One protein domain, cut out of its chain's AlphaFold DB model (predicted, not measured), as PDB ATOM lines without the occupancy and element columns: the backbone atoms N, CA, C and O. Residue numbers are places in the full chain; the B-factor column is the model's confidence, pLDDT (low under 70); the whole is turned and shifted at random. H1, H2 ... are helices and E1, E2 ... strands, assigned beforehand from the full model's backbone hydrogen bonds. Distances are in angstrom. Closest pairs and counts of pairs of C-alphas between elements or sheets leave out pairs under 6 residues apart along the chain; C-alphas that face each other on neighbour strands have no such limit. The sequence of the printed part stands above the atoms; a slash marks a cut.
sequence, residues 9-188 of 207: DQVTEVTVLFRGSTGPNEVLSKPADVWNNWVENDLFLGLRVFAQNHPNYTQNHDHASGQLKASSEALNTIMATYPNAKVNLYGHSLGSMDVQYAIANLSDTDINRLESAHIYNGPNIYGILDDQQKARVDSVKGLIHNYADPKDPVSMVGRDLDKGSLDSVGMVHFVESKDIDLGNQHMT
ATOM      1  N   ASP A   9      48.690 -34.795 -28.741       92.12
ATOM      2  CA  ASP A   9      48.757 -36.260 -28.695       92.12
ATOM      3  C   ASP A   9      49.096 -36.831 -27.305       92.12
ATOM      4  O   ASP A   9      48.890 -38.022 -27.061       92.12
ATOM      5  N   GLN A  10      49.572 -36.003 -26.375       93.75
ATOM      6  CA  GLN A  10      49.818 -36.373 -24.976       93.75
ATOM      7  C   GLN A  10      48.625 -36.060 -24.066       93.75
ATOM      8  O   GLN A  10      48.634 -36.423 -22.884       93.75
ATOM      9  N   VAL A  11      47.587 -35.405 -24.592       94.62
ATOM     10  CA  VAL A  11      46.344 -35.186 -23.854       94.62
ATOM     11  C   VAL A  11      45.615 -36.518 -23.701       94.62
ATOM     12  O   VAL A  11      45.229 -37.164 -24.670       94.62
ATOM     13  N   THR A  12      45.425 -36.932 -22.449       94.88
ATOM     14  CA  THR A  12      44.777 -38.207 -22.107       94.88
ATOM     15  C   THR A  12      43.275 -38.076 -21.883       94.88
ATOM     16  O   THR A  12      42.567 -39.076 -21.909       94.88
ATOM     17  N   GLU A  13      42.785 -36.865 -21.618       96.25
ATOM     18  CA  GLU A  13      41.383 -36.619 -21.285       96.25
ATOM     19  C   GLU A  13      40.944 -35.232 -21.757       96.25
ATOM     20  O   GLU A  13      41.654 -34.246 -21.550       96.25
ATOM     21  N   VAL A  14      39.759 -35.168 -22.358       97.44
ATOM     22  CA  VAL A  14      39.089 -33.942 -22.790       97.44
ATOM     23  C   VAL A  14      37.682 -33.926 -22.207       97.44
ATOM     24  O   VAL A  14      36.953 -34.910 -22.284       97.44
ATOM     25  N   THR A  15      37.278 -32.788 -21.649       98.25
ATOM     26  CA  THR A  15      35.889 -32.545 -21.249       98.25
ATOM     27  C   THR A  15      35.286 -31.474 -22.146       98.25
ATOM     28  O   THR A  15      35.864 -30.397 -22.286       98.25
ATOM     29  N   VAL A  16      34.120 -31.754 -22.729       98.38
ATOM     30  CA  VAL A  16      33.388 -30.820 -23.596       98.38
ATOM     31  C   VAL A  16      32.059 -30.449 -22.944       98.38
ATOM     32  O   VAL A  16      31.273 -31.323 -22.576       98.38
ATOM     33  N   LEU A  17      31.807 -29.144 -22.812       97.75
ATOM     34  CA  LEU A  17      30.563 -28.594 -22.272       97.75
ATOM     35  C   LEU A  17      29.749 -27.965 -23.410       97.75
ATOM     36  O   LEU A  17      30.138 -26.931 -23.957       97.75
ATOM     37  N   PHE A  18      28.613 -28.569 -23.747       95.06
ATOM     38  CA  PHE A  18      27.688 -28.050 -24.752       95.06
ATOM     39  C   PHE A  18      26.742 -27.041 -24.114       95.06
ATOM     40  O   PHE A  18      26.100 -27.297 -23.090       95.06
ATOM     41  N   ARG A  19      26.672 -25.859 -24.721       87.19
ATOM     42  CA  ARG A  19      25.925 -24.727 -24.183       87.19
ATOM     43  C   ARG A  19      24.438 -24.859 -24.518       87.19
ATOM     44  O   ARG A  19      24.076 -24.970 -25.681       87.19
ATOM     45  N   GLY A  20      23.581 -24.756 -23.503       78.00
ATOM     46  CA  GLY A  20      22.135 -24.600 -23.684       78.00
ATOM     47  C   GLY A  20      21.728 -23.242 -24.277       78.00
ATOM     48  O   GLY A  20      22.556 -22.367 -24.542       78.00
ATOM     49  N   SER A  21      20.426 -23.032 -24.475       70.94
ATOM     50  CA  SER A  21      19.913 -21.777 -25.032       70.94
ATOM     51  C   SER A  21      20.109 -20.594 -24.072       70.94
ATOM     52  O   SER A  21      20.047 -20.717 -22.848       70.94
ATOM     53  N   THR A  22      20.331 -19.403 -24.633       57.59
ATOM     54  CA  THR A  22      20.481 -18.161 -23.853       57.59
ATOM     55  C   THR A  22      19.103 -17.521 -23.660       57.59
ATOM     56  O   THR A  22      18.837 -16.470 -24.220       57.59
ATOM     57  N   GLY A  23      18.181 -18.188 -22.957       53.31
ATOM     58  CA  GLY A  23      16.824 -17.649 -22.754       53.31
ATOM     59  C   GLY A  23      15.761 -18.569 -22.130       53.31
ATOM     60  O   GLY A  23      14.600 -18.452 -22.515       53.31
ATOM     61  N   PRO A  24      16.071 -19.468 -21.175       52.00
ATOM     62  CA  PRO A  24      15.071 -20.396 -20.635       52.00
ATOM     63  C   PRO A  24      13.887 -19.687 -19.949       52.00
ATOM     64  O   PRO A  24      12.751 -20.139 -20.051       52.00
ATOM     65  N   ASN A  25      14.108 -18.527 -19.320       46.84
ATOM     66  CA  ASN A  25      13.052 -17.779 -18.623       46.84
ATOM     67  C   ASN A  25      11.969 -17.214 -19.563       46.84
ATOM     68  O   ASN A  25      10.804 -17.109 -19.172       46.84
ATOM     69  N   GLU A  26      12.315 -16.872 -20.807       47.84
ATOM     70  CA  GLU A  26      11.326 -16.417 -21.795       47.84
ATOM     71  C   GLU A  26      10.482 -17.584 -22.324       47.84
ATOM     72  O   GLU A  26       9.287 -17.414 -22.564       47.84
ATOM     73  N   VAL A  27      11.065 -18.788 -22.389       48.75
ATOM     74  CA  VAL A  27      10.379 -20.030 -22.781       48.75
ATOM     75  C   VAL A  27       9.268 -20.416 -21.798       48.75
ATOM     76  O   VAL A  27       8.237 -20.957 -22.192       48.75
ATOM     77  N   LEU A  28       9.449 -20.105 -20.513       49.25
ATOM     78  CA  LEU A  28       8.633 -20.649 -19.421       49.25
ATOM     79  C   LEU A  28       7.551 -19.674 -18.916       49.25
ATOM     80  O   LEU A  28       6.633 -20.082 -18.208       49.25
ATOM     81  N   SER A  29       7.604 -18.396 -19.312       45.59
ATOM     82  CA  SER A  29       6.682 -17.337 -18.849       45.59
ATOM     83  C   SER A  29       5.392 -17.179 -19.676       45.59
ATOM     84  O   SER A  29       4.525 -16.382 -19.314       45.59
ATOM     85  N   LYS A  30       5.218 -17.942 -20.765       45.66
ATOM     86  CA  LYS A  30       4.036 -17.890 -21.649       45.66
ATOM     87  C   LYS A  30       3.647 -19.297 -22.140       45.66
ATOM     88  O   LYS A  30       3.970 -19.666 -23.267       45.66
ATOM     89  N   PRO A  31       2.938 -20.099 -21.331       45.03
ATOM     90  CA  PRO A  31       2.806 -21.541 -21.562       45.03
ATOM     91  C   PRO A  31       2.011 -21.936 -22.816       45.03
ATOM     92  O   PRO A  31       2.272 -22.996 -23.364       45.03
ATOM     93  N   ALA A  32       1.067 -21.120 -23.299       38.94
ATOM     94  CA  ALA A  32       0.328 -21.410 -24.536       38.94
ATOM     95  C   ALA A  32       0.956 -20.728 -25.761       38.94
ATOM     96  O   ALA A  32       1.109 -21.345 -26.815       38.94
ATOM     97  N   ASP A  33       1.373 -19.469 -25.602       40.66
ATOM     98  CA  ASP A  33       1.905 -18.685 -26.710       40.66
ATOM     99  C   ASP A  33       3.345 -19.048 -27.043       40.66
ATOM    100  O   ASP A  33       3.626 -19.098 -28.218       40.66
ATOM    101  N   VAL A  34       4.243 -19.368 -26.101       42.22
ATOM    102  CA  VAL A  34       5.636 -19.779 -26.413       42.22
ATOM    103  C   VAL A  34       5.750 -21.273 -26.728       42.22
ATOM    104  O   VAL A  34       6.643 -21.693 -27.457       42.22
ATOM    105  N   TRP A  35       4.780 -22.078 -26.298       44.31
ATOM    106  CA  TRP A  35       4.640 -23.451 -26.779       44.31
ATOM    107  C   TRP A  35       4.263 -23.503 -28.270       44.31
ATOM    108  O   TRP A  35       4.825 -24.299 -29.016       44.31
ATOM    109  N   ASN A  36       3.380 -22.604 -28.721       38.50
ATOM    110  CA  ASN A  36       3.073 -22.389 -30.144       38.50
ATOM    111  C   ASN A  36       4.090 -21.460 -30.847       38.50
ATOM    112  O   ASN A  36       4.271 -21.553 -32.057       38.50
ATOM    113  N   ASN A  37       4.792 -20.616 -30.085       40.44
ATOM    114  CA  ASN A  37       5.817 -19.668 -30.522       40.44
ATOM    115  C   ASN A  37       7.213 -20.039 -30.010       40.44
ATOM    116  O   ASN A  37       7.957 -19.221 -29.478       40.44
ATOM    117  N   TRP A  38       7.593 -21.275 -30.290       48.19
ATOM    118  CA  TRP A  38       8.973 -21.661 -30.598       48.19
ATOM    119  C   TRP A  38       9.491 -20.995 -31.912       48.19
ATOM    120  O   TRP A  38      10.681 -20.950 -32.210       48.19
ATOM    121  N   VAL A  39       8.511 -20.494 -32.670       38.12
ATOM    122  CA  VAL A  39       8.328 -19.376 -33.611       38.12
ATOM    123  C   VAL A  39       9.276 -18.958 -34.709       38.12
ATOM    124  O   VAL A  39       8.705 -18.659 -35.748       38.12
ATOM    125  N   GLU A  40      10.606 -18.913 -34.616       40.19
ATOM    126  CA  GLU A  40      11.318 -18.309 -35.769       40.19
ATOM    127  C   GLU A  40      12.575 -18.985 -36.319       40.19
ATOM    128  O   GLU A  40      13.031 -18.491 -37.343       40.19
ATOM    129  N   ASN A  41      13.054 -20.138 -35.805       42.47
ATOM    130  CA  ASN A  41      13.636 -21.174 -36.699       42.47
ATOM    131  C   ASN A  41      14.162 -22.492 -36.104       42.47
ATOM    132  O   ASN A  41      14.388 -23.386 -36.908       42.47
ATOM    133  N   ASP A  42      14.408 -22.692 -34.802       48.91
ATOM    134  CA  ASP A  42      15.303 -23.824 -34.466       48.91
ATOM    135  C   ASP A  42      15.077 -24.478 -33.102       48.91
ATOM    136  O   ASP A  42      15.767 -24.096 -32.161       48.91
ATOM    137  N   LEU A  43      14.118 -25.445 -33.004       47.03
ATOM    138  CA  LEU A  43      14.260 -26.778 -32.337       47.03
ATOM    139  C   LEU A  43      13.000 -27.497 -31.733       47.03
ATOM    140  O   LEU A  43      12.788 -28.660 -32.066       47.03
ATOM    141  N   PHE A  44      12.132 -26.938 -30.874       43.59
ATOM    142  CA  PHE A  44      11.162 -27.750 -30.094       43.59
ATOM    143  C   PHE A  44       9.705 -27.817 -30.592       43.59
ATOM    144  O   PHE A  44       8.976 -28.681 -30.107       43.59
ATOM    145  N   LEU A  45       9.250 -27.038 -31.580       42.34
ATOM    146  CA  LEU A  45       8.006 -27.407 -32.294       42.34
ATOM    147  C   LEU A  45       8.258 -28.493 -33.346       42.34
ATOM    148  O   LEU A  45       7.391 -29.332 -33.584       42.34
ATOM    149  N   GLY A  46       9.475 -28.537 -33.898       46.41
ATOM    150  CA  GLY A  46       9.928 -29.597 -34.791       46.41
ATOM    151  C   GLY A  46       9.862 -30.961 -34.110       46.41
ATOM    152  O   GLY A  46       9.155 -31.834 -34.576       46.41
ATOM    153  N   LEU A  47      10.481 -31.156 -32.948       49.09
ATOM    154  CA  LEU A  47      10.635 -32.502 -32.374       49.09
ATOM    155  C   LEU A  47       9.328 -33.287 -32.102       49.09
ATOM    156  O   LEU A  47       9.324 -34.507 -32.234       49.09
ATOM    157  N   ARG A  48       8.212 -32.625 -31.751       40.84
ATOM    158  CA  ARG A  48       6.919 -33.299 -31.479       40.84
ATOM    159  C   ARG A  48       6.004 -33.390 -32.709       40.84
ATOM    160  O   ARG A  48       5.216 -34.326 -32.806       40.84
ATOM    161  N   VAL A  49       6.111 -32.446 -33.649       43.56
ATOM    162  CA  VAL A  49       5.347 -32.432 -34.916       43.56
ATOM    163  C   VAL A  49       6.021 -33.301 -35.986       43.56
ATOM    164  O   VAL A  49       5.345 -34.001 -36.738       43.56
ATOM    165  N   PHE A  50       7.352 -33.304 -36.016       46.66
ATOM    166  CA  PHE A  50       8.178 -34.029 -36.976       46.66
ATOM    167  C   PHE A  50       8.173 -35.537 -36.695       46.66
ATOM    168  O   PHE A  50       8.076 -36.318 -37.630       46.66
ATOM    169  N   ALA A  51       8.189 -35.958 -35.427       49.62
ATOM    170  CA  ALA A  51       8.399 -37.361 -35.067       49.62
ATOM    171  C   ALA A  51       7.170 -38.288 -35.175       49.62
ATOM    172  O   ALA A  51       7.344 -39.498 -35.067       49.62
ATOM    173  N   GLN A  52       5.932 -37.788 -35.318       45.47
ATOM    174  CA  GLN A  52       4.755 -38.678 -35.205       45.47
ATOM    175  C   GLN A  52       3.614 -38.463 -36.209       45.47
ATOM    176  O   GLN A  52       2.908 -39.427 -36.481       45.47
ATOM    177  N   ASN A  53       3.418 -37.275 -36.798       43.78
ATOM    178  CA  ASN A  53       2.233 -37.011 -37.637       43.78
ATOM    179  C   ASN A  53       2.527 -36.277 -38.964       43.78
ATOM    180  O   ASN A  53       1.599 -35.776 -39.599       43.78
ATOM    181  N   HIS A  54       3.791 -36.194 -39.408       46.38
ATOM    182  CA  HIS A  54       4.142 -35.505 -40.656       46.38
ATOM    183  C   HIS A  54       4.111 -36.458 -41.873       46.38
ATOM    184  O   HIS A  54       4.756 -37.503 -41.838       46.38
ATOM    185  N   PRO A  55       3.434 -36.109 -42.986       40.47
ATOM    186  CA  PRO A  55       3.225 -37.011 -44.133       40.47
ATOM    187  C   PRO A  55       4.504 -37.394 -44.900       40.47
ATOM    188  O   PRO A  55       4.483 -38.351 -45.666       40.47
ATOM    189  N   ASN A  56       5.613 -36.676 -44.679       46.12
ATOM    190  CA  ASN A  56       6.929 -36.947 -45.271       46.12
ATOM    191  C   ASN A  56       7.936 -37.519 -44.254       46.12
ATOM    192  O   ASN A  56       9.129 -37.573 -44.543       46.12
ATOM    193  N   TYR A  57       7.483 -37.904 -43.056       50.91
ATOM    194  CA  TYR A  57       8.322 -38.580 -42.071       50.91
ATOM    195  C   TYR A  57       8.538 -40.031 -42.503       50.91
ATOM    196  O   TYR A  57       7.654 -40.883 -42.395       50.91
ATOM    197  N   THR A  58       9.724 -40.313 -43.027       52.47
ATOM    198  CA  THR A  58      10.215 -41.679 -43.190       52.47
ATOM    199  C   THR A  58      10.932 -42.064 -41.905       52.47
ATOM    200  O   THR A  58      11.856 -41.364 -41.514       52.47
ATOM    201  N   GLN A  59      10.550 -43.176 -41.267       57.12
ATOM    202  CA  GLN A  59      11.112 -43.600 -39.970       57.12
ATOM    203  C   GLN A  59      12.651 -43.698 -39.926       57.12
ATOM    204  O   GLN A  59      13.222 -43.664 -38.839       57.12
ATOM    205  N   ASN A  60      13.304 -43.821 -41.086       69.38
ATOM    206  CA  ASN A  60      14.746 -43.986 -41.223       69.38
ATOM    207  C   ASN A  60      15.380 -42.830 -42.023       69.38
ATOM    208  O   ASN A  60      15.833 -43.014 -43.153       69.38
ATOM    209  N   HIS A  61      15.341 -41.616 -41.472       68.75
ATOM    210  CA  HIS A  61      16.064 -40.462 -42.006       68.75
ATOM    211  C   HIS A  61      16.487 -39.521 -40.875       68.75
ATOM    212  O   HIS A  61      15.748 -39.339 -39.909       68.75
ATOM    213  N   ASP A  62      17.665 -38.913 -41.011       74.69
ATOM    214  CA  ASP A  62      18.173 -37.920 -40.067       74.69
ATOM    215  C   ASP A  62      17.429 -36.588 -40.237       74.69
ATOM    216  O   ASP A  62      17.526 -35.907 -41.264       74.69
ATOM    217  N   HIS A  63      16.695 -36.206 -39.196       71.06
ATOM    218  CA  HIS A  63      15.880 -34.996 -39.168       71.06
ATOM    219  C   HIS A  63      16.438 -33.898 -38.250       71.06
ATOM    220  O   HIS A  63      15.701 -33.009 -37.818       71.06
ATOM    221  N   ALA A  64      17.734 -33.945 -37.942       75.62
ATOM    222  CA  ALA A  64      18.379 -32.982 -37.065       75.62
ATOM    223  C   ALA A  64      18.561 -31.596 -37.697       75.62
ATOM    224  O   ALA A  64      18.785 -31.441 -38.905       75.62
ATOM    225  N   SER A  65      18.508 -30.579 -36.834       77.25
ATOM    226  CA  SER A  65      18.726 -29.184 -37.203       77.25
ATOM    227  C   SER A  65      20.185 -28.883 -37.554       77.25
ATOM    228  O   SER A  65      21.101 -29.658 -37.265       77.25
ATOM    229  N   GLY A  66      20.413 -27.707 -38.151       77.69
ATOM    230  CA  GLY A  66      21.761 -27.212 -38.430       77.69
ATOM    231  C   GLY A  66      22.602 -27.038 -37.162       77.69
ATOM    232  O   GLY A  66      23.794 -27.325 -37.182       77.69
ATOM    233  N   GLN A  67      21.981 -26.647 -36.045       81.62
ATOM    234  CA  GLN A  67      22.666 -26.533 -34.759       81.62
ATOM    235  C   GLN A  67      23.194 -27.879 -34.247       81.62
ATOM    236  O   GLN A  67      24.370 -27.965 -33.901       81.62
ATOM    237  N   LEU A  68      22.363 -28.928 -34.251       87.81
ATOM    238  CA  LEU A  68      22.788 -30.263 -33.819       87.81
ATOM    239  C   LEU A  68      23.957 -30.767 -34.684       87.81
ATOM    240  O   LEU A  68      24.953 -31.276 -34.164       87.81
ATOM    241  N   LYS A  69      23.878 -30.543 -36.002       89.25
ATOM    242  CA  LYS A  69      24.949 -30.866 -36.959       89.25
ATOM    243  C   LYS A  69      26.242 -30.110 -36.666       89.25
ATOM    244  O   LYS A  69      27.288 -30.741 -36.543       89.25
ATOM    245  N   ALA A  70      26.167 -28.799 -36.450       89.94
ATOM    246  CA  ALA A  70      27.331 -27.987 -36.097       89.94
ATOM    247  C   ALA A  70      27.982 -28.441 -34.776       89.94
ATOM    248  O   ALA A  70      29.206 -28.518 -34.679       89.94
ATOM    249  N   SER A  71      27.178 -28.801 -33.772       92.88
ATOM    250  CA  SER A  71      27.663 -29.360 -32.505       92.88
ATOM    251  C   SER A  71      28.385 -30.698 -32.695       92.88
ATOM    252  O   SER A  71      29.435 -30.927 -32.089       92.88
ATOM    253  N   SER A  72      27.872 -31.565 -33.574       97.06
ATOM    254  CA  SER A  72      28.538 -32.820 -33.940       97.06
ATOM    255  C   SER A  72      29.873 -32.587 -34.652       97.06
ATOM    256  O   SER A  72      30.864 -33.241 -34.330       97.06
ATOM    257  N   GLU A  73      29.926 -31.657 -35.606       97.81
ATOM    258  CA  GLU A  73      31.158 -31.302 -36.324       97.81
ATOM    259  C   GLU A  73      32.217 -30.712 -35.383       97.81
ATOM    260  O   GLU A  73      33.406 -31.042 -35.482       97.81
ATOM    261  N   ALA A  74      31.791 -29.888 -34.421       97.69
ATOM    262  CA  ALA A  74      32.669 -29.337 -33.397       97.69
ATOM    263  C   ALA A  74      33.267 -30.441 -32.510       97.69
ATOM    264  O   ALA A  74      34.477 -30.431 -32.266       97.69
ATOM    265  N   LEU A  75      32.462 -31.421 -32.075       98.44
ATOM    266  CA  LEU A  75      32.975 -32.561 -31.311       98.44
ATOM    267  C   LEU A  75      33.986 -33.371 -32.125       98.44
ATOM    268  O   LEU A  75      35.074 -33.649 -31.626       98.44
ATOM    269  N   ASN A  76      33.667 -33.687 -33.383       98.25
ATOM    270  CA  ASN A  76      34.577 -34.412 -34.272       98.25
ATOM    271  C   ASN A  76      35.912 -33.670 -34.439       98.25
ATOM    272  O   ASN A  76      36.973 -34.288 -34.380       98.25
ATOM    273  N   THR A  77      35.871 -32.340 -34.568       98.31
ATOM    274  CA  THR A  77      37.079 -31.505 -34.641       98.31
ATOM    275  C   THR A  77      37.909 -31.613 -33.362       98.31
ATOM    276  O   THR A  77      39.102 -31.889 -33.436       98.31
ATOM    277  N   ILE A  78      37.284 -31.475 -32.187       97.94
ATOM    278  CA  ILE A  78      37.962 -31.610 -30.887       97.94
ATOM    279  C   ILE A  78      38.598 -32.997 -30.743       97.94
ATOM    280  O   ILE A  78      39.746 -33.128 -30.321       97.94
ATOM    281  N   MET A  79      37.861 -34.044 -31.107       98.06
ATOM    282  CA  MET A  79      38.331 -35.423 -31.020       98.06
ATOM    283  C   MET A  79      39.477 -35.712 -31.993       98.06
ATOM    284  O   MET A  79      40.355 -36.508 -31.655       98.06
ATOM    285  N   ALA A  80      39.504 -35.062 -33.160       97.50
ATOM    286  CA  ALA A  80      40.613 -35.137 -34.108       97.50
ATOM    287  C   ALA A  80      41.854 -34.376 -33.616       97.50
ATOM    288  O   ALA A  80      42.967 -34.869 -33.791       97.50
ATOM    289  N   THR A  81      41.671 -33.216 -32.971       97.31
ATOM    290  CA  THR A  81      42.758 -32.458 -32.329       97.31
ATOM    291  C   THR A  81      43.422 -33.275 -31.222       97.31
ATOM    292  O   THR A  81      44.641 -33.319 -31.144       97.31
ATOM    293  N   TYR A  82      42.641 -33.986 -30.402       96.94
ATOM    294  CA  TYR A  82      43.153 -34.798 -29.292       96.94
ATOM    295  C   TYR A  82      42.913 -36.299 -29.538       96.94
ATOM    296  O   TYR A  82      42.014 -36.895 -28.931       96.94
ATOM    297  N   PRO A  83      43.694 -36.951 -30.420       96.00
ATOM    298  CA  PRO A  83      43.390 -38.296 -30.919       96.00
ATOM    299  C   PRO A  83      43.519 -39.403 -29.859       96.00
ATOM    300  O   PRO A  83      42.853 -40.432 -29.964       96.00
ATOM    301  N   ASN A  84      44.331 -39.188 -28.820       95.81
ATOM    302  CA  ASN A  84      44.572 -40.164 -27.749       95.81
ATOM    303  C   ASN A  84      43.709 -39.925 -26.501       95.81
ATOM    304  O   ASN A  84      43.755 -40.717 -25.556       95.81
ATOM    305  N   ALA A  85      42.927 -38.844 -26.483       97.25
ATOM    306  CA  ALA A  85      42.145 -38.481 -25.319       97.25
ATOM    307  C   ALA A  85      40.874 -39.324 -25.204       97.25
ATOM    308  O   ALA A  85      40.162 -39.547 -26.191       97.25
ATOM    309  N   LYS A  86      40.568 -39.724 -23.967       98.31
ATOM    310  CA  LYS A  86      39.216 -40.082 -23.542       98.31
ATOM    311  C   LYS A  86      38.362 -38.826 -23.420       98.31
ATOM    312  O   LYS A  86      38.877 -37.764 -23.073       98.31
ATOM    313  N   VAL A  87      37.074 -38.930 -23.730       98.50
ATOM    314  CA  VAL A  87      36.196 -37.764 -23.848       98.50
ATOM    315  C   VAL A  87      35.004 -37.875 -22.908       98.50
ATOM    316  O   VAL A  87      34.252 -38.846 -22.959       98.50
ATOM    317  N   ASN A  88      34.829 -36.847 -22.080       98.75
ATOM    318  CA  ASN A  88      33.676 -36.660 -21.207       98.75
ATOM    319  C   ASN A  88      32.787 -35.538 -21.758       98.75
ATOM    320  O   ASN A  88      33.274 -34.445 -22.060       98.75
ATOM    321  N   LEU A  89      31.487 -35.793 -21.889       98.81
ATOM    322  CA  LEU A  89      30.541 -34.863 -22.509       98.81
ATOM    323  C   LEU A  89      29.494 -34.400 -21.502       98.81
ATOM    324  O   LEU A  89      28.928 -35.203 -20.765       98.81
ATOM    325  N   TYR A  90      29.193 -33.106 -21.502       98.62
ATOM    326  CA  TYR A  90      28.148 -32.546 -20.655       98.62
ATOM    327  C   TYR A  90      27.275 -31.583 -21.436       98.62
ATOM    328  O   TYR A  90      27.758 -30.843 -22.290       98.62
ATOM    329  N   GLY A  91      25.990 -31.550 -21.103       97.19
ATOM    330  CA  GLY A  91      25.053 -30.633 -21.736       97.19
ATOM    331  C   GLY A  91      23.798 -30.435 -20.904       97.19
ATOM    332  O   GLY A  91      23.314 -31.358 -20.256       97.19
ATOM    333  N   HIS A  92      23.252 -29.226 -20.937       94.75
ATOM    334  CA  HIS A  92      21.981 -28.884 -20.299       94.75
ATOM    335  C   HIS A  92      21.015 -28.309 -21.333       94.75
ATOM    336  O   HIS A  92      21.447 -27.595 -22.242       94.75
ATOM    337  N   SER A  93      19.718 -28.599 -21.188       90.56
ATOM    338  CA  SER A  93      18.670 -28.076 -22.071       90.56
ATOM    339  C   SER A  93      18.956 -28.443 -23.535       90.56
ATOM    340  O   SER A  93      19.156 -29.611 -23.859       90.56
ATOM    341  N   LEU A  94      19.049 -27.463 -24.426       87.06
ATOM    342  CA  LEU A  94      19.489 -27.645 -25.808       87.06
ATOM    343  C   LEU A  94      20.880 -28.299 -25.935       87.06
ATOM    344  O   LEU A  94      21.044 -29.219 -26.730       87.06
ATOM    345  N   GLY A  95      21.832 -27.952 -25.067       92.75
ATOM    346  CA  GLY A  95      23.158 -28.576 -25.063       92.75
ATOM    347  C   GLY A  95      23.108 -30.082 -24.778       92.75
ATOM    348  O   GLY A  95      23.978 -30.833 -25.206       92.75
ATOM    349  N   SER A  96      22.068 -30.566 -24.089       96.12
ATOM    350  CA  SER A  96      21.843 -32.006 -23.920       96.12
ATOM    351  C   SER A  96      21.425 -32.679 -25.233       96.12
ATOM    352  O   SER A  96      21.810 -33.823 -25.466       96.12
ATOM    353  N   MET A  97      20.666 -32.000 -26.098       93.50
ATOM    354  CA  MET A  97      20.323 -32.512 -27.431       93.50
ATOM    355  C   MET A  97      21.549 -32.524 -28.344       93.50
ATOM    356  O   MET A  97      21.770 -33.510 -29.043       93.50
ATOM    357  N   ASP A  98      22.372 -31.473 -28.273       95.31
ATOM    358  CA  ASP A  98      23.643 -31.393 -28.996       95.31
ATOM    359  C   ASP A  98      24.547 -32.590 -28.675       95.31
ATOM    360  O   ASP A  98      25.035 -33.254 -29.586       95.31
ATOM    361  N   VAL A  99      24.708 -32.925 -27.387       98.56
ATOM    362  CA  VAL A  99      25.476 -34.106 -26.955       98.56
ATOM    363  C   VAL A  99      24.879 -35.396 -27.513       98.56
ATOM    364  O   VAL A  99      25.615 -36.219 -28.055       98.56
ATOM    365  N   GLN A 100      23.559 -35.587 -27.395       98.12
ATOM    366  CA  GLN A 100      22.895 -36.796 -27.899       98.12
ATOM    367  C   GLN A 100      23.163 -36.993 -29.397       98.12
ATOM    368  O   GLN A 100      23.510 -38.095 -29.821       98.12
ATOM    369  N   TYR A 101      23.037 -35.924 -30.187       97.19
ATOM    370  CA  TYR A 101      23.235 -35.988 -31.632       97.19
ATOM    371  C   TYR A 101      24.711 -36.147 -32.006       97.19
ATOM    372  O   TYR A 101      25.038 -36.927 -32.900       97.19
ATOM    373  N   ALA A 102      25.615 -35.467 -31.299       98.56
ATOM    374  CA  ALA A 102      27.049 -35.592 -31.528       98.56
ATOM    375  C   ALA A 102      27.536 -37.029 -31.283       98.56
ATOM    376  O   ALA A 102      28.267 -37.571 -32.107       98.56
ATOM    377  N   ILE A 103      27.069 -37.689 -30.214       98.75
ATOM    378  CA  ILE A 103      27.389 -39.103 -29.946       98.75
ATOM    379  C   ILE A 103      26.849 -40.014 -31.055       98.75
ATOM    380  O   ILE A 103      27.553 -40.925 -31.499       98.75
ATOM    381  N   ALA A 104      25.624 -39.758 -31.524       98.19
ATOM    382  CA  ALA A 104      24.993 -40.539 -32.586       98.19
ATOM    383  C   ALA A 104      25.790 -40.531 -33.905       98.19
ATOM    384  O   ALA A 104      25.695 -41.482 -34.678       98.19
ATOM    385  N   ASN A 105      26.606 -39.496 -34.131       98.31
ATOM    386  CA  ASN A 105      27.361 -39.259 -35.364       98.31
ATOM    387  C   ASN A 105      28.884 -39.414 -35.222       98.31
ATOM    388  O   ASN A 105      29.623 -39.060 -36.144       98.31
ATOM    389  N   LEU A 106      29.382 -39.944 -34.099       98.50
ATOM    390  CA  LEU A 106      30.812 -40.249 -33.966       98.50
ATOM    391  C   LEU A 106      31.267 -41.252 -35.046       98.50
ATOM    392  O   LEU A 106      30.461 -41.875 -35.738       98.50
ATOM    393  N   SER A 107      32.567 -41.488 -35.189       97.50
ATOM    394  CA  SER A 107      33.065 -42.654 -35.934       97.50
ATOM    395  C   SER A 107      33.129 -43.898 -35.034       97.50
ATOM    396  O   SER A 107      33.071 -43.782 -33.809       97.50
ATOM    397  N   ASP A 108      33.294 -45.095 -35.609       94.56
ATOM    398  CA  ASP A 108      33.532 -46.319 -34.817       94.56
ATOM    399  C   ASP A 108      34.843 -46.246 -34.014       94.56
ATOM    400  O   ASP A 108      34.996 -46.903 -32.987       94.56
ATOM    401  N   THR A 109      35.806 -45.435 -34.461       95.00
ATOM    402  CA  THR A 109      37.053 -45.216 -33.717       95.00
ATOM    403  C   THR A 109      36.815 -44.269 -32.545       95.00
ATOM    404  O   THR A 109      37.253 -44.534 -31.427       95.00
ATOM    405  N   ASP A 110      36.075 -43.189 -32.783       97.94
ATOM    406  CA  ASP A 110      35.850 -42.136 -31.794       97.94
ATOM    407  C   ASP A 110      34.865 -42.556 -30.708       97.94
ATOM    408  O   ASP A 110      35.071 -42.229 -29.541       97.94
ATOM    409  N   ILE A 111      33.851 -43.358 -31.039       97.94
ATOM    410  CA  ILE A 111      32.893 -43.845 -30.041       97.94
ATOM    411  C   ILE A 111      33.579 -44.649 -28.923       97.94
ATOM    412  O   ILE A 111      33.195 -44.533 -27.764       97.94
ATOM    413  N   ASN A 112      34.667 -45.371 -29.222       97.44
ATOM    414  CA  ASN A 112      35.458 -46.112 -28.226       97.44
ATOM    415  C   ASN A 112      36.266 -45.206 -27.274       97.44
ATOM    416  O   ASN A 112      36.837 -45.666 -26.274       97.44
ATOM    417  N   ARG A 113      36.357 -43.911 -27.591       98.19
ATOM    418  CA  ARG A 113      37.009 -42.894 -26.759       98.19
ATOM    419  C   ARG A 113      36.022 -42.125 -25.886       98.19
ATOM    420  O   ARG A 113      36.481 -41.398 -25.008       98.19
ATOM    421  N   LEU A 114      34.711 -42.306 -26.071       98.56
ATOM    422  CA  LEU A 114      33.712 -41.804 -25.133       98.56
ATOM    423  C   LEU A 114      33.903 -42.498 -23.779       98.56
ATOM    424  O   LEU A 114      33.880 -43.724 -23.696       98.56
ATOM    425  N   GLU A 115      34.112 -41.705 -22.736       98.38
ATOM    426  CA  GLU A 115      34.250 -42.193 -21.363       98.38
ATOM    427  C   GLU A 115      32.917 -42.085 -20.626       98.38
ATOM    428  O   GLU A 115      32.425 -43.060 -20.064       98.38
ATOM    429  N   SER A 116      32.292 -40.909 -20.681       98.31
ATOM    430  CA  SER A 116      30.961 -40.679 -20.125       98.31
ATOM    431  C   SER A 116      30.277 -39.493 -20.799       98.31
ATOM    432  O   SER A 116      30.925 -38.581 -21.320       98.31
ATOM    433  N   ALA A 117      28.949 -39.488 -20.773       98.81
ATOM    434  CA  ALA A 117      28.146 -38.327 -21.107       98.81
ATOM    435  C   ALA A 117      27.111 -38.088 -20.007       98.81
ATOM    436  O   ALA A 117      26.321 -38.975 -19.704       98.81
ATOM    437  N   HIS A 118      27.082 -36.889 -19.429       98.62
ATOM    438  CA  HIS A 118      26.102 -36.503 -18.414       98.62
ATOM    439  C   HIS A 118      25.289 -35.315 -18.912       98.62
ATOM    440  O   HIS A 118      25.794 -34.200 -19.056       98.62
ATOM    441  N   ILE A 119      24.014 -35.562 -19.185       98.50
ATOM    442  CA  ILE A 119      23.131 -34.585 -19.811       98.50
ATOM    443  C   ILE A 119      21.901 -34.328 -18.945       98.50
ATOM    444  O   ILE A 119      21.387 -35.243 -18.307       98.50
ATOM    445  N   TYR A 120      21.448 -33.075 -18.905       97.69
ATOM    446  CA  TYR A 120      20.486 -32.598 -17.911       97.69
ATOM    447  C   TYR A 120      19.345 -31.818 -18.557       97.69
ATOM    448  O   TYR A 120      19.590 -30.889 -19.329       97.69
ATOM    449  N   ASN A 121      18.106 -32.149 -18.197       94.56
ATOM    450  CA  ASN A 121      16.901 -31.398 -18.559       94.56
ATOM    451  C   ASN A 121      16.777 -31.050 -20.056       94.56
ATOM    452  O   ASN A 121      16.236 -30.012 -20.425       94.56
ATOM    453  N   GLY A 122      17.293 -31.908 -20.939       90.94
ATOM    454  CA  GLY A 122      17.165 -31.753 -22.387       90.94
ATOM    455  C   GLY A 122      16.094 -32.667 -22.981       90.94
ATOM    456  O   GLY A 122      15.910 -33.779 -22.477       90.94
ATOM    457  N   PRO A 123      15.419 -32.268 -24.072       88.50
ATOM    458  CA  PRO A 123      14.554 -33.151 -24.855       88.50
ATOM    459  C   PRO A 123      15.251 -34.443 -25.313       88.50
ATOM    460  O   PRO A 123      16.468 -34.474 -25.492       88.50
ATOM    461  N   ASN A 124      14.480 -35.513 -25.512       91.19
ATOM    462  CA  ASN A 124      14.972 -36.775 -26.063       91.19
ATOM    463  C   ASN A 124      14.899 -36.729 -27.591       91.19
ATOM    464  O   ASN A 124      13.817 -36.533 -28.150       91.19
ATOM    465  N   ILE A 125      16.031 -36.941 -28.264       89.81
ATOM    466  CA  ILE A 125      16.099 -36.887 -29.734       89.81
ATOM    467  C   ILE A 125      15.972 -38.255 -30.407       89.81
ATOM    468  O   ILE A 125      15.979 -38.320 -31.629       89.81
ATOM    469  N   TYR A 126      15.861 -39.353 -29.656       91.38
ATOM    470  CA  TYR A 126      15.919 -40.711 -30.215       91.38
ATOM    471  C   TYR A 126      14.948 -40.935 -31.392       91.38
ATOM    472  O   TYR A 126      15.287 -41.584 -32.378       91.38
ATOM    473  N   GLY A 127      13.753 -40.338 -31.326       83.31
ATOM    474  CA  GLY A 127      12.742 -40.421 -32.384       83.31
ATOM    475  C   GLY A 127      13.073 -39.671 -33.682       83.31
ATOM    476  O   GLY A 127      12.372 -39.866 -34.668       83.31
ATOM    477  N   ILE A 128      14.103 -38.823 -33.720       79.81
ATOM    478  CA  ILE A 128      14.529 -38.110 -34.941       79.81
ATOM    479  C   ILE A 128      15.833 -38.655 -35.537       79.81
ATOM    480  O   ILE A 128      16.293 -38.140 -36.554       79.81
ATOM    481  N   LEU A 129      16.424 -39.660 -34.888       88.38
ATOM    482  CA  LEU A 129      17.618 -40.349 -35.357       88.38
ATOM    483  C   LEU A 129      17.253 -41.392 -36.420       88.38
ATOM    484  O   LEU A 129      16.220 -42.066 -36.313       88.38
ATOM    485  N   ASP A 130      18.129 -41.571 -37.402       89.06
ATOM    486  CA  ASP A 130      18.060 -42.715 -38.311       89.06
ATOM    487  C   ASP A 130      18.490 -44.025 -37.615       89.06
ATOM    488  O   ASP A 130      18.902 -44.040 -36.450       89.06
ATOM    489  N   ASP A 131      18.359 -45.159 -38.304       93.19
ATOM    490  CA  ASP A 131      18.640 -46.470 -37.706       93.19
ATOM    491  C   ASP A 131      20.125 -46.654 -37.343       93.19
ATOM    492  O   ASP A 131      20.441 -47.314 -36.348       93.19
ATOM    493  N   GLN A 132      21.044 -46.047 -38.103       95.44
ATOM    494  CA  GLN A 132      22.480 -46.118 -37.823       95.44
ATOM    495  C   GLN A 132      22.828 -45.298 -36.575       95.44
ATOM    496  O   GLN A 132      23.564 -45.768 -35.704       95.44
ATOM    497  N   GLN A 133      22.267 -44.098 -36.466       96.94
ATOM    498  CA  GLN A 133      22.405 -43.207 -35.320       96.94
ATOM    499  C   GLN A 133      21.820 -43.828 -34.046       96.94
ATOM    500  O   GLN A 133      22.461 -43.779 -32.994       96.94
ATOM    501  N   LYS A 134      20.646 -44.472 -34.134       96.31
ATOM    502  CA  LYS A 134      20.047 -45.232 -33.018       96.31
ATOM    503  C   LYS A 134      20.953 -46.373 -32.572       96.31
ATOM    504  O   LYS A 134      21.330 -46.432 -31.403       96.31
ATOM    505  N   ALA A 135      21.393 -47.213 -33.514       97.50
ATOM    506  CA  ALA A 135      22.322 -48.302 -33.220       97.50
ATOM    507  C   ALA A 135      23.611 -47.787 -32.562       97.50
ATOM    508  O   ALA A 135      24.150 -48.421 -31.651       97.50
ATOM    509  N   ARG A 136      24.086 -46.605 -32.980       98.19
ATOM    510  CA  ARG A 136      25.264 -45.988 -32.387       98.19
ATOM    511  C   ARG A 136      25.046 -45.589 -30.932       98.19
ATOM    512  O   ARG A 136      25.850 -45.986 -30.088       98.19
ATOM    513  N   VAL A 137      23.998 -44.832 -30.617       98.31
ATOM    514  CA  VAL A 137      23.751 -44.408 -29.227       98.31
ATOM    515  C   VAL A 137      23.390 -45.582 -28.317       98.31
ATOM    516  O   VAL A 137      23.769 -45.579 -27.146       98.31
ATOM    517  N   ASP A 138      22.736 -46.612 -28.855       97.88
ATOM    518  CA  ASP A 138      22.414 -47.828 -28.110       97.88
ATOM    519  C   ASP A 138      23.665 -48.642 -27.768       97.88
ATOM    520  O   ASP A 138      23.756 -49.190 -26.666       97.88
ATOM    521  N   SER A 139      24.674 -48.659 -28.651       98.06
ATOM    522  CA  SER A 139      25.943 -49.362 -28.405       98.06
ATOM    523  C   SER A 139      26.697 -48.848 -27.169       98.06
ATOM    524  O   SER A 139      27.442 -49.598 -26.541       98.06
ATOM    525  N   VAL A 140      26.459 -47.590 -26.786       98.31
ATOM    526  CA  VAL A 140      27.070 -46.927 -25.624       98.31
ATOM    527  C   VAL A 140      26.037 -46.444 -24.606       98.31
ATOM    528  O   VAL A 140      26.338 -45.576 -23.787       98.31
ATOM    529  N   LYS A 141      24.818 -47.002 -24.615       98.00
ATOM    530  CA  LYS A 141      23.698 -46.529 -23.780       98.00
ATOM    531  C   LYS A 141      24.076 -46.381 -22.303       98.00
ATOM    532  O   LYS A 141      23.689 -45.405 -21.668       98.00
ATOM    533  N   GLY A 142      24.875 -47.319 -21.784       98.06
ATOM    534  CA  GLY A 142      25.349 -47.334 -20.397       98.06
ATOM    535  C   GLY A 142      26.326 -46.215 -20.016       98.06
ATOM    536  O   GLY A 142      26.510 -45.989 -18.826       98.06
ATOM    537  N   LEU A 143      26.925 -45.515 -20.985       98.62
ATOM    538  CA  LEU A 143      27.839 -44.386 -20.755       98.62
ATOM    539  C   LEU A 143      27.125 -43.027 -20.799       98.62
ATOM    540  O   LEU A 143      27.714 -42.009 -20.442       98.62
ATOM    541  N   ILE A 144      25.870 -42.993 -21.255       98.75
ATOM    542  CA  ILE A 144      25.086 -41.767 -21.413       98.75
ATOM    543  C   ILE A 144      24.077 -41.677 -20.264       98.75
ATOM    544  O   ILE A 144      23.041 -42.339 -20.273       98.75
ATOM    545  N   HIS A 145      24.362 -40.834 -19.280       98.50
ATOM    546  CA  HIS A 145      23.509 -40.552 -18.131       98.50
ATOM    547  C   HIS A 145      22.600 -39.357 -18.433       98.50
ATOM    548  O   HIS A 145      23.029 -38.202 -18.424       98.50
ATOM    549  N   ASN A 146      21.331 -39.648 -18.710       98.00
ATOM    550  CA  ASN A 146      20.335 -38.682 -19.148       98.00
ATOM    551  C   ASN A 146      19.378 -38.322 -18.003       98.00
ATOM    552  O   ASN A 146      18.393 -39.016 -17.761       98.00
ATOM    553  N   TYR A 147      19.684 -37.253 -17.272       98.25
ATOM    554  CA  TYR A 147      18.889 -36.789 -16.138       98.25
ATOM    555  C   TYR A 147      17.724 -35.925 -16.622       98.25
ATOM    556  O   TYR A 147      17.932 -34.809 -17.107       98.25
ATOM    557  N   ALA A 148      16.506 -36.430 -16.456       96.69
ATOM    558  CA  ALA A 148      15.277 -35.741 -16.832       96.69
ATOM    559  C   ALA A 148      14.424 -35.493 -15.589       96.69
ATOM    560  O   ALA A 148      14.121 -36.425 -14.850       96.69
ATOM    561  N   ASP A 149      14.042 -34.247 -15.344       96.81
ATOM    562  CA  ASP A 149      13.129 -33.890 -14.268       96.81
ATOM    563  C   ASP A 149      11.669 -33.983 -14.741       96.81
ATOM    564  O   ASP A 149      11.248 -33.164 -15.560       96.81
ATOM    565  N   PRO A 150      10.850 -34.913 -14.215       94.81
ATOM    566  CA  PRO A 150       9.451 -35.042 -14.623       94.81
ATOM    567  C   PRO A 150       8.599 -33.786 -14.436       94.81
ATOM    568  O   PRO A 150       7.536 -33.674 -15.047       94.81
ATOM    569  N   LYS A 151       9.043 -32.855 -13.584       93.81
ATOM    570  CA  LYS A 151       8.374 -31.570 -13.353       93.81
ATOM    571  C   LYS A 151       8.828 -30.481 -14.324       93.81
ATOM    572  O   LYS A 151       8.191 -29.435 -14.383       93.81
ATOM    573  N   ASP A 152       9.897 -30.712 -15.086       89.31
ATOM    574  CA  ASP A 152      10.340 -29.851 -16.180       89.31
ATOM    575  C   ASP A 152       9.720 -30.315 -17.514       89.31
ATOM    576  O   ASP A 152      10.129 -31.345 -18.065       89.31
ATOM    577  N   PRO A 153       8.780 -29.545 -18.100       82.56
ATOM    578  CA  PRO A 153       8.149 -29.898 -19.368       82.56
ATOM    579  C   PRO A 153       9.137 -30.047 -20.529       82.56
ATOM    580  O   PRO A 153       8.873 -30.821 -21.448       82.56
ATOM    581  N   VAL A 154      10.263 -29.322 -20.503       82.81
ATOM    582  CA  VAL A 154      11.294 -29.404 -21.547       82.81
ATOM    583  C   VAL A 154      11.979 -30.765 -21.512       82.81
ATOM    584  O   VAL A 154      12.103 -31.423 -22.548       82.81
ATOM    585  N   SER A 155      12.380 -31.216 -20.322       89.12
ATOM    586  CA  SER A 155      13.010 -32.525 -20.154       89.12
ATOM    587  C   SER A 155      12.078 -33.681 -20.538       89.12
ATOM    588  O   SER A 155      12.540 -34.745 -20.939       89.12
ATOM    589  N   MET A 156      10.761 -33.488 -20.481       88.00
ATOM    590  CA  MET A 156       9.794 -34.537 -20.807       88.00
ATOM    591  C   MET A 156       9.435 -34.618 -22.298       88.00
ATOM    592  O   MET A 156       8.713 -35.525 -22.717       88.00
ATOM    593  N   VAL A 157       9.971 -33.731 -23.143       81.81
ATOM    594  CA  VAL A 157       9.780 -33.816 -24.598       81.81
ATOM    595  C   VAL A 157      10.419 -35.094 -25.146       81.81
ATOM    596  O   VAL A 157      11.606 -35.352 -24.946       81.81
ATOM    597  N   GLY A 158       9.620 -35.888 -25.864       77.94
ATOM    598  CA  GLY A 158      10.058 -37.159 -26.450       77.94
ATOM    599  C   GLY A 158      10.248 -38.282 -25.426       77.94
ATOM    600  O   GLY A 158      10.853 -39.295 -25.768       77.94
ATOM    601  N   ARG A 159       9.763 -38.113 -24.188       85.81
ATOM    602  CA  ARG A 159       9.844 -39.120 -23.124       85.81
ATOM    603  C   ARG A 159       8.467 -39.493 -22.595       85.81
ATOM    604  O   ARG A 159       7.517 -38.715 -22.653       85.81
ATOM    605  N   ASP A 160       8.414 -40.690 -22.039       85.06
ATOM    606  CA  ASP A 160       7.296 -41.230 -21.283       85.06
ATOM    607  C   ASP A 160       7.880 -41.843 -20.004       85.06
ATOM    608  O   ASP A 160       8.841 -42.612 -20.084       85.06
ATOM    609  N   LEU A 161       7.355 -41.459 -18.835       88.38
ATOM    610  CA  LEU A 161       7.865 -41.951 -17.551       88.38
ATOM    611  C   LEU A 161       7.761 -43.474 -17.455       88.38
ATOM    612  O   LEU A 161       8.701 -44.120 -16.987       88.38
ATOM    613  N   ASP A 162       6.658 -44.042 -17.944       89.38
ATOM    614  CA  ASP A 162       6.376 -45.474 -17.832       89.38
ATOM    615  C   ASP A 162       7.296 -46.307 -18.738       89.38
ATOM    616  O   ASP A 162       7.536 -47.487 -18.484       89.38
ATOM    617  N   LYS A 163       7.868 -45.687 -19.778       88.38
ATOM    618  CA  LYS A 163       8.837 -46.318 -20.684       88.38
ATOM    619  C   LYS A 163      10.266 -46.343 -20.141       88.38
ATOM    620  O   LYS A 163      11.118 -47.029 -20.712       88.38
ATOM    621  N   GLY A 164      10.570 -45.606 -19.072       92.19
ATOM    622  CA  GLY A 164      11.929 -45.552 -18.540       92.19
ATOM    623  C   GLY A 164      12.931 -45.046 -19.584       92.19
ATOM    624  O   GLY A 164      12.842 -43.924 -20.071       92.19
ATOM    625  N   SER A 165      13.899 -45.901 -19.930       95.00
ATOM    626  CA  SER A 165      14.934 -45.617 -20.941       95.00
ATOM    627  C   SER A 165      14.618 -46.175 -22.338       95.00
ATOM    628  O   SER A 165      15.478 -46.108 -23.224       95.00
ATOM    629  N   LEU A 166      13.439 -46.771 -22.542       91.25
ATOM    630  CA  LEU A 166      13.010 -47.245 -23.859       91.25
ATOM    631  C   LEU A 166      12.827 -46.052 -24.809       91.25
ATOM    632  O   LEU A 166      12.417 -44.970 -24.388       91.25
ATOM    633  N   ASP A 167      13.166 -46.249 -26.085       90.19
ATOM    634  CA  ASP A 167      13.103 -45.220 -27.130       90.19
ATOM    635  C   ASP A 167      13.809 -43.904 -26.738       90.19
ATOM    636  O   ASP A 167      13.345 -42.814 -27.068       90.19
ATOM    637  N   SER A 168      14.911 -43.991 -25.983       93.62
ATOM    638  CA  SER A 168      15.631 -42.836 -25.439       93.62
ATOM    639  C   SER A 168      17.139 -42.946 -25.625       93.62
ATOM    640  O   SER A 168      17.717 -44.025 -25.467       93.62
ATOM    641  N   VAL A 169      17.795 -41.812 -25.882       96.81
ATOM    642  CA  VAL A 169      19.260 -41.746 -25.920       96.81
ATOM    643  C   VAL A 169      19.814 -41.868 -24.497       96.81
ATOM    644  O   VAL A 169      19.591 -40.994 -23.653       96.81
ATOM    645  N   GLY A 170      20.549 -42.953 -24.249       97.75
ATOM    646  CA  GLY A 170      21.177 -43.242 -22.961       97.75
ATOM    647  C   GLY A 170      20.276 -43.881 -21.906       97.75
ATOM    648  O   GLY A 170      19.147 -44.299 -22.177       97.75
ATOM    649  N   MET A 171      20.820 -43.976 -20.694       98.06
ATOM    650  CA  MET A 171      20.116 -44.344 -19.469       98.06
ATOM    651  C   MET A 171      19.399 -43.116 -18.909       98.06
ATOM    652  O   MET A 171      20.045 -42.160 -18.475       98.06
ATOM    653  N   VAL A 172      18.068 -43.142 -18.917       97.56
ATOM    654  CA  VAL A 172      17.232 -42.067 -18.381       97.56
ATOM    655  C   VAL A 172      17.107 -42.211 -16.869       97.56
ATOM    656  O   VAL A 172      16.618 -43.219 -16.360       97.56
ATOM    657  N   HIS A 173      17.524 -41.165 -16.165       97.38
ATOM    658  CA  HIS A 173      17.434 -41.016 -14.719       97.38
ATOM    659  C   HIS A 173      16.365 -39.972 -14.419       97.38
ATOM    660  O   HIS A 173      16.624 -38.770 -14.515       97.38
ATOM    661  N   PHE A 174      15.152 -40.415 -14.084       97.69
ATOM    662  CA  PHE A 174      14.095 -39.483 -13.701       97.69
ATOM    663  C   PHE A 174      14.402 -38.881 -12.334       97.69
ATOM    664  O   PHE A 174      14.481 -39.604 -11.345       97.69
ATOM    665  N   VAL A 175      14.602 -37.568 -12.275       97.62
ATOM    666  CA  VAL A 175      15.085 -36.879 -11.075       97.62
ATOM    667  C   VAL A 175      13.959 -36.690 -10.060       97.62
ATOM    668  O   VAL A 175      12.855 -36.264 -10.394       97.62
ATOM    669  N   GLU A 176      14.250 -36.969  -8.791       96.88
ATOM    670  CA  GLU A 176      13.373 -36.619  -7.676       96.88
ATOM    671  C   GLU A 176      13.642 -35.168  -7.241       96.88
ATOM    672  O   GLU A 176      14.494 -34.886  -6.390       96.88
ATOM    673  N   SER A 177      12.909 -34.227  -7.827       96.94
ATOM    674  CA  SER A 177      13.096 -32.790  -7.615       96.94
ATOM    675  C   SER A 177      12.063 -32.173  -6.661       96.94
ATOM    676  O   SER A 177      10.951 -32.682  -6.474       96.94
ATOM    677  N   LYS A 178      12.403 -31.031  -6.054       97.38
ATOM    678  CA  LYS A 178      11.422 -30.135  -5.422       97.38
ATOM    679  C   LYS A 178      10.506 -29.550  -6.492       97.38
ATOM    680  O   LYS A 178      10.932 -29.373  -7.625       97.38
ATOM    681  N   ASP A 179       9.264 -29.277  -6.113       95.75
ATOM    682  CA  ASP A 179       8.318 -28.549  -6.961       95.75
ATOM    683  C   ASP A 179       8.554 -27.043  -6.794       95.75
ATOM    684  O   ASP A 179       8.415 -26.512  -5.687       95.75
ATOM    685  N   ILE A 180       9.013 -26.393  -7.861       93.50
ATOM    686  CA  ILE A 180       9.360 -24.969  -7.910       93.50
ATOM    687  C   ILE A 180       8.878 -24.368  -9.236       93.50
ATOM    688  O   ILE A 180       8.328 -25.064 -10.084       93.50
ATOM    689  N   ASP A 181       9.047 -23.060  -9.435       89.62
ATOM    690  CA  ASP A 181       8.653 -22.444 -10.702       89.62
ATOM    691  C   ASP A 181       9.391 -23.074 -11.890       89.62
ATOM    692  O   ASP A 181      10.547 -23.481 -11.787       89.62
ATOM    693  N   LEU A 182       8.714 -23.114 -13.038       82.94
ATOM    694  CA  LEU A 182       9.183 -23.810 -14.235       82.94
ATOM    695  C   LEU A 182      10.589 -23.371 -14.672       82.94
ATOM    696  O   LEU A 182      11.391 -24.213 -15.068       82.94
ATOM    697  N   GLY A 183      10.890 -22.069 -14.559       81.69
ATOM    698  CA  GLY A 183      12.213 -21.480 -14.806       81.69
ATOM    699  C   GLY A 183      13.297 -22.184 -14.015       81.69
ATOM    700  O   GLY A 183      14.219 -22.792 -14.563       81.69
ATOM    701  N   ASN A 184      13.138 -22.140 -12.702       90.25
ATOM    702  CA  ASN A 184      14.074 -22.743 -11.775       90.25
ATOM    703  C   ASN A 184      14.079 -24.280 -11.854       90.25
ATOM    704  O   ASN A 184      15.140 -24.889 -11.680       90.25
ATOM    705  N   GLN A 185      12.938 -24.905 -12.168       90.88
ATOM    706  CA  GLN A 185      12.826 -26.348 -12.391       90.88
ATOM    707  C   GLN A 185      13.727 -26.784 -13.552       90.88
ATOM    708  O   GLN A 185      14.587 -27.651 -13.389       90.88
ATOM    709  N   HIS A 186      13.608 -26.105 -14.698       90.62
ATOM    710  CA  HIS A 186      14.427 -26.367 -15.876       90.62
ATOM    711  C   HIS A 186      15.918 -26.109 -15.609       90.62
ATOM    712  O   HIS A 186      16.772 -26.885 -16.044       90.62
ATOM    713  N   MET A 187      16.239 -25.076 -14.825       90.69
ATOM    714  CA  MET A 187      17.608 -24.733 -14.415       90.69
ATOM    715  C   MET A 187      18.195 -25.649 -13.330       90.69
ATOM    716  O   MET A 187      19.255 -25.344 -12.788       90.69
ATOM    717  N   THR A 188      17.557 -26.786 -13.035       93.88
ATOM    718  CA  THR A 188      18.013 -27.819 -12.081       93.88
ATOM    719  C   THR A 188      18.022 -27.385 -10.612       93.88
ATOM    720  O   THR A 188      18.461 -28.142  -9.749       93.88
TER     721      THR A 188
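Overview. This is residues 9 to 188 of the 207 residues of an uncharacterized protein of Streptococcus suis (UniProt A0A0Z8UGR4). One wall of five parallel strands, E1 to E5 side by side in chain order, has the long helix H4 and the helix H5 over one face and no helix on the other, while H7 packs on H5. Past the end of E1 the chain swings away through the small helices H1, H2 and H3 and a long loop, residues 51 to 65, before it returns to H4; H8 packs on H1. The printed part has 180 residues with eight named helices and five named strands, in the order E1 H1 H2 H3 H4 E2 H5 H6 E3 H7 E4 E5 H8, and its class is mixed, helices and strands. The whole is compact, with a radius of gyration of the C-alphas of 16.1 A and spans of 51 by 39 by 32 A.

Along the chain. Start with the sheet. Find C-alpha 13 at (41.383, -36.619, -21.285); from there E1, residues 13 to 18, runs 16.5 A to C-alpha 18. Beside it look for E2, residues 86 to 92, 20.8 A long, then E3, residues 114 to 120, 17.7 A, E4, residues 144 to 148, 12.4 A, and E5, residues 171 to 174, 9.7 A. The longest helix, H4, residues 66 to 81, begins at C-alpha 66 at (21.761, -27.212, -38.430) and covers 22.5 A. H5 is residues 94 to 104, 15.6 A, and H7 is residues 131 to 139, 12.2 A. The shorter helices are H1, residues 24 to 28, H2, residues 33 to 36, H3, residues 44 to 50, H6, residues 108 to 111, and H8, residues 182 to 186, which ends with C-alpha 186 at (14.427, -26.367, -15.876).

Arrangement. Look across the sheet from edge strand E1 to edge strand E5: the strands' lines turn by 51 degrees. Between E1 and E2, parallel at 18 degrees, N 16 and O 88 are 2.9 A apart, within hydrogen-bond range. So are N 118 and O 89 of E3 and E2, at 2.8 A, N 145 and O 117 of E4 and E3, at 2.7 A, and N 171 and O 144 of E5 and E4, at 2.8 A. There are three strand-helix-strand units, parallel neighbour strands with helices between: E1, H1 H2 H3 H4, E2; E2, H5 H6, E3; and E3, H7, E4, the last two with right-handed crossovers. H4 and H5 lie on the same face, which gives two layers, helices on one face of a sheet. H4 is over E1 and E2 at a height over the sheet of 10.2 A; H5 is over E2, and only just over E3 with 3 of its C-alphas, at 7.7 A. H4 and H5 touch at a steep tilt of 60 degrees, the same way, closest at the C-alphas of Ser 72 and Ala 102, 4.0 A. H7 touches H5, about perpendicular at 84 degrees, closest at the C-alphas of Ala 104 and Gln 133, 4.6 A. H6 is close to H4 but not clearly touching, with the C-alphas of Met 79 and Asp 110 closest at 7.2 A. H8 touches H1, where the C-alphas of Asn 25 and Gly 183 are closest, 5.4 A. H1 and H2 only just touch, with 3 pairs of C-alphas within 8 A, and only at the corner; their closest C-alphas are those of Val 27 and Val 34, 6.0 A. H3 is close to H2 but not clearly touching, with the C-alphas of Asn 36 and Leu 45 closest at 7.4 A, and is apart from H4. Every O i to N i+4 pair is within hydrogen-bond range in H1, H4, H5, H7 and H8; in H3 it is 2 of 3, and H2 and H6 are too short for such a pair.

Size, cuts and confidence. The C-alphas farthest apart are those of Gln 10 and Ala 32, 51.7 A. The printed part has no cut. Two links are long: H3 to H4, 15 residues, and E4 to E5, 22 residues. The mean pLDDT of the printed part is 83.0; look at residues 22 to 61 for the 40 that are under 70.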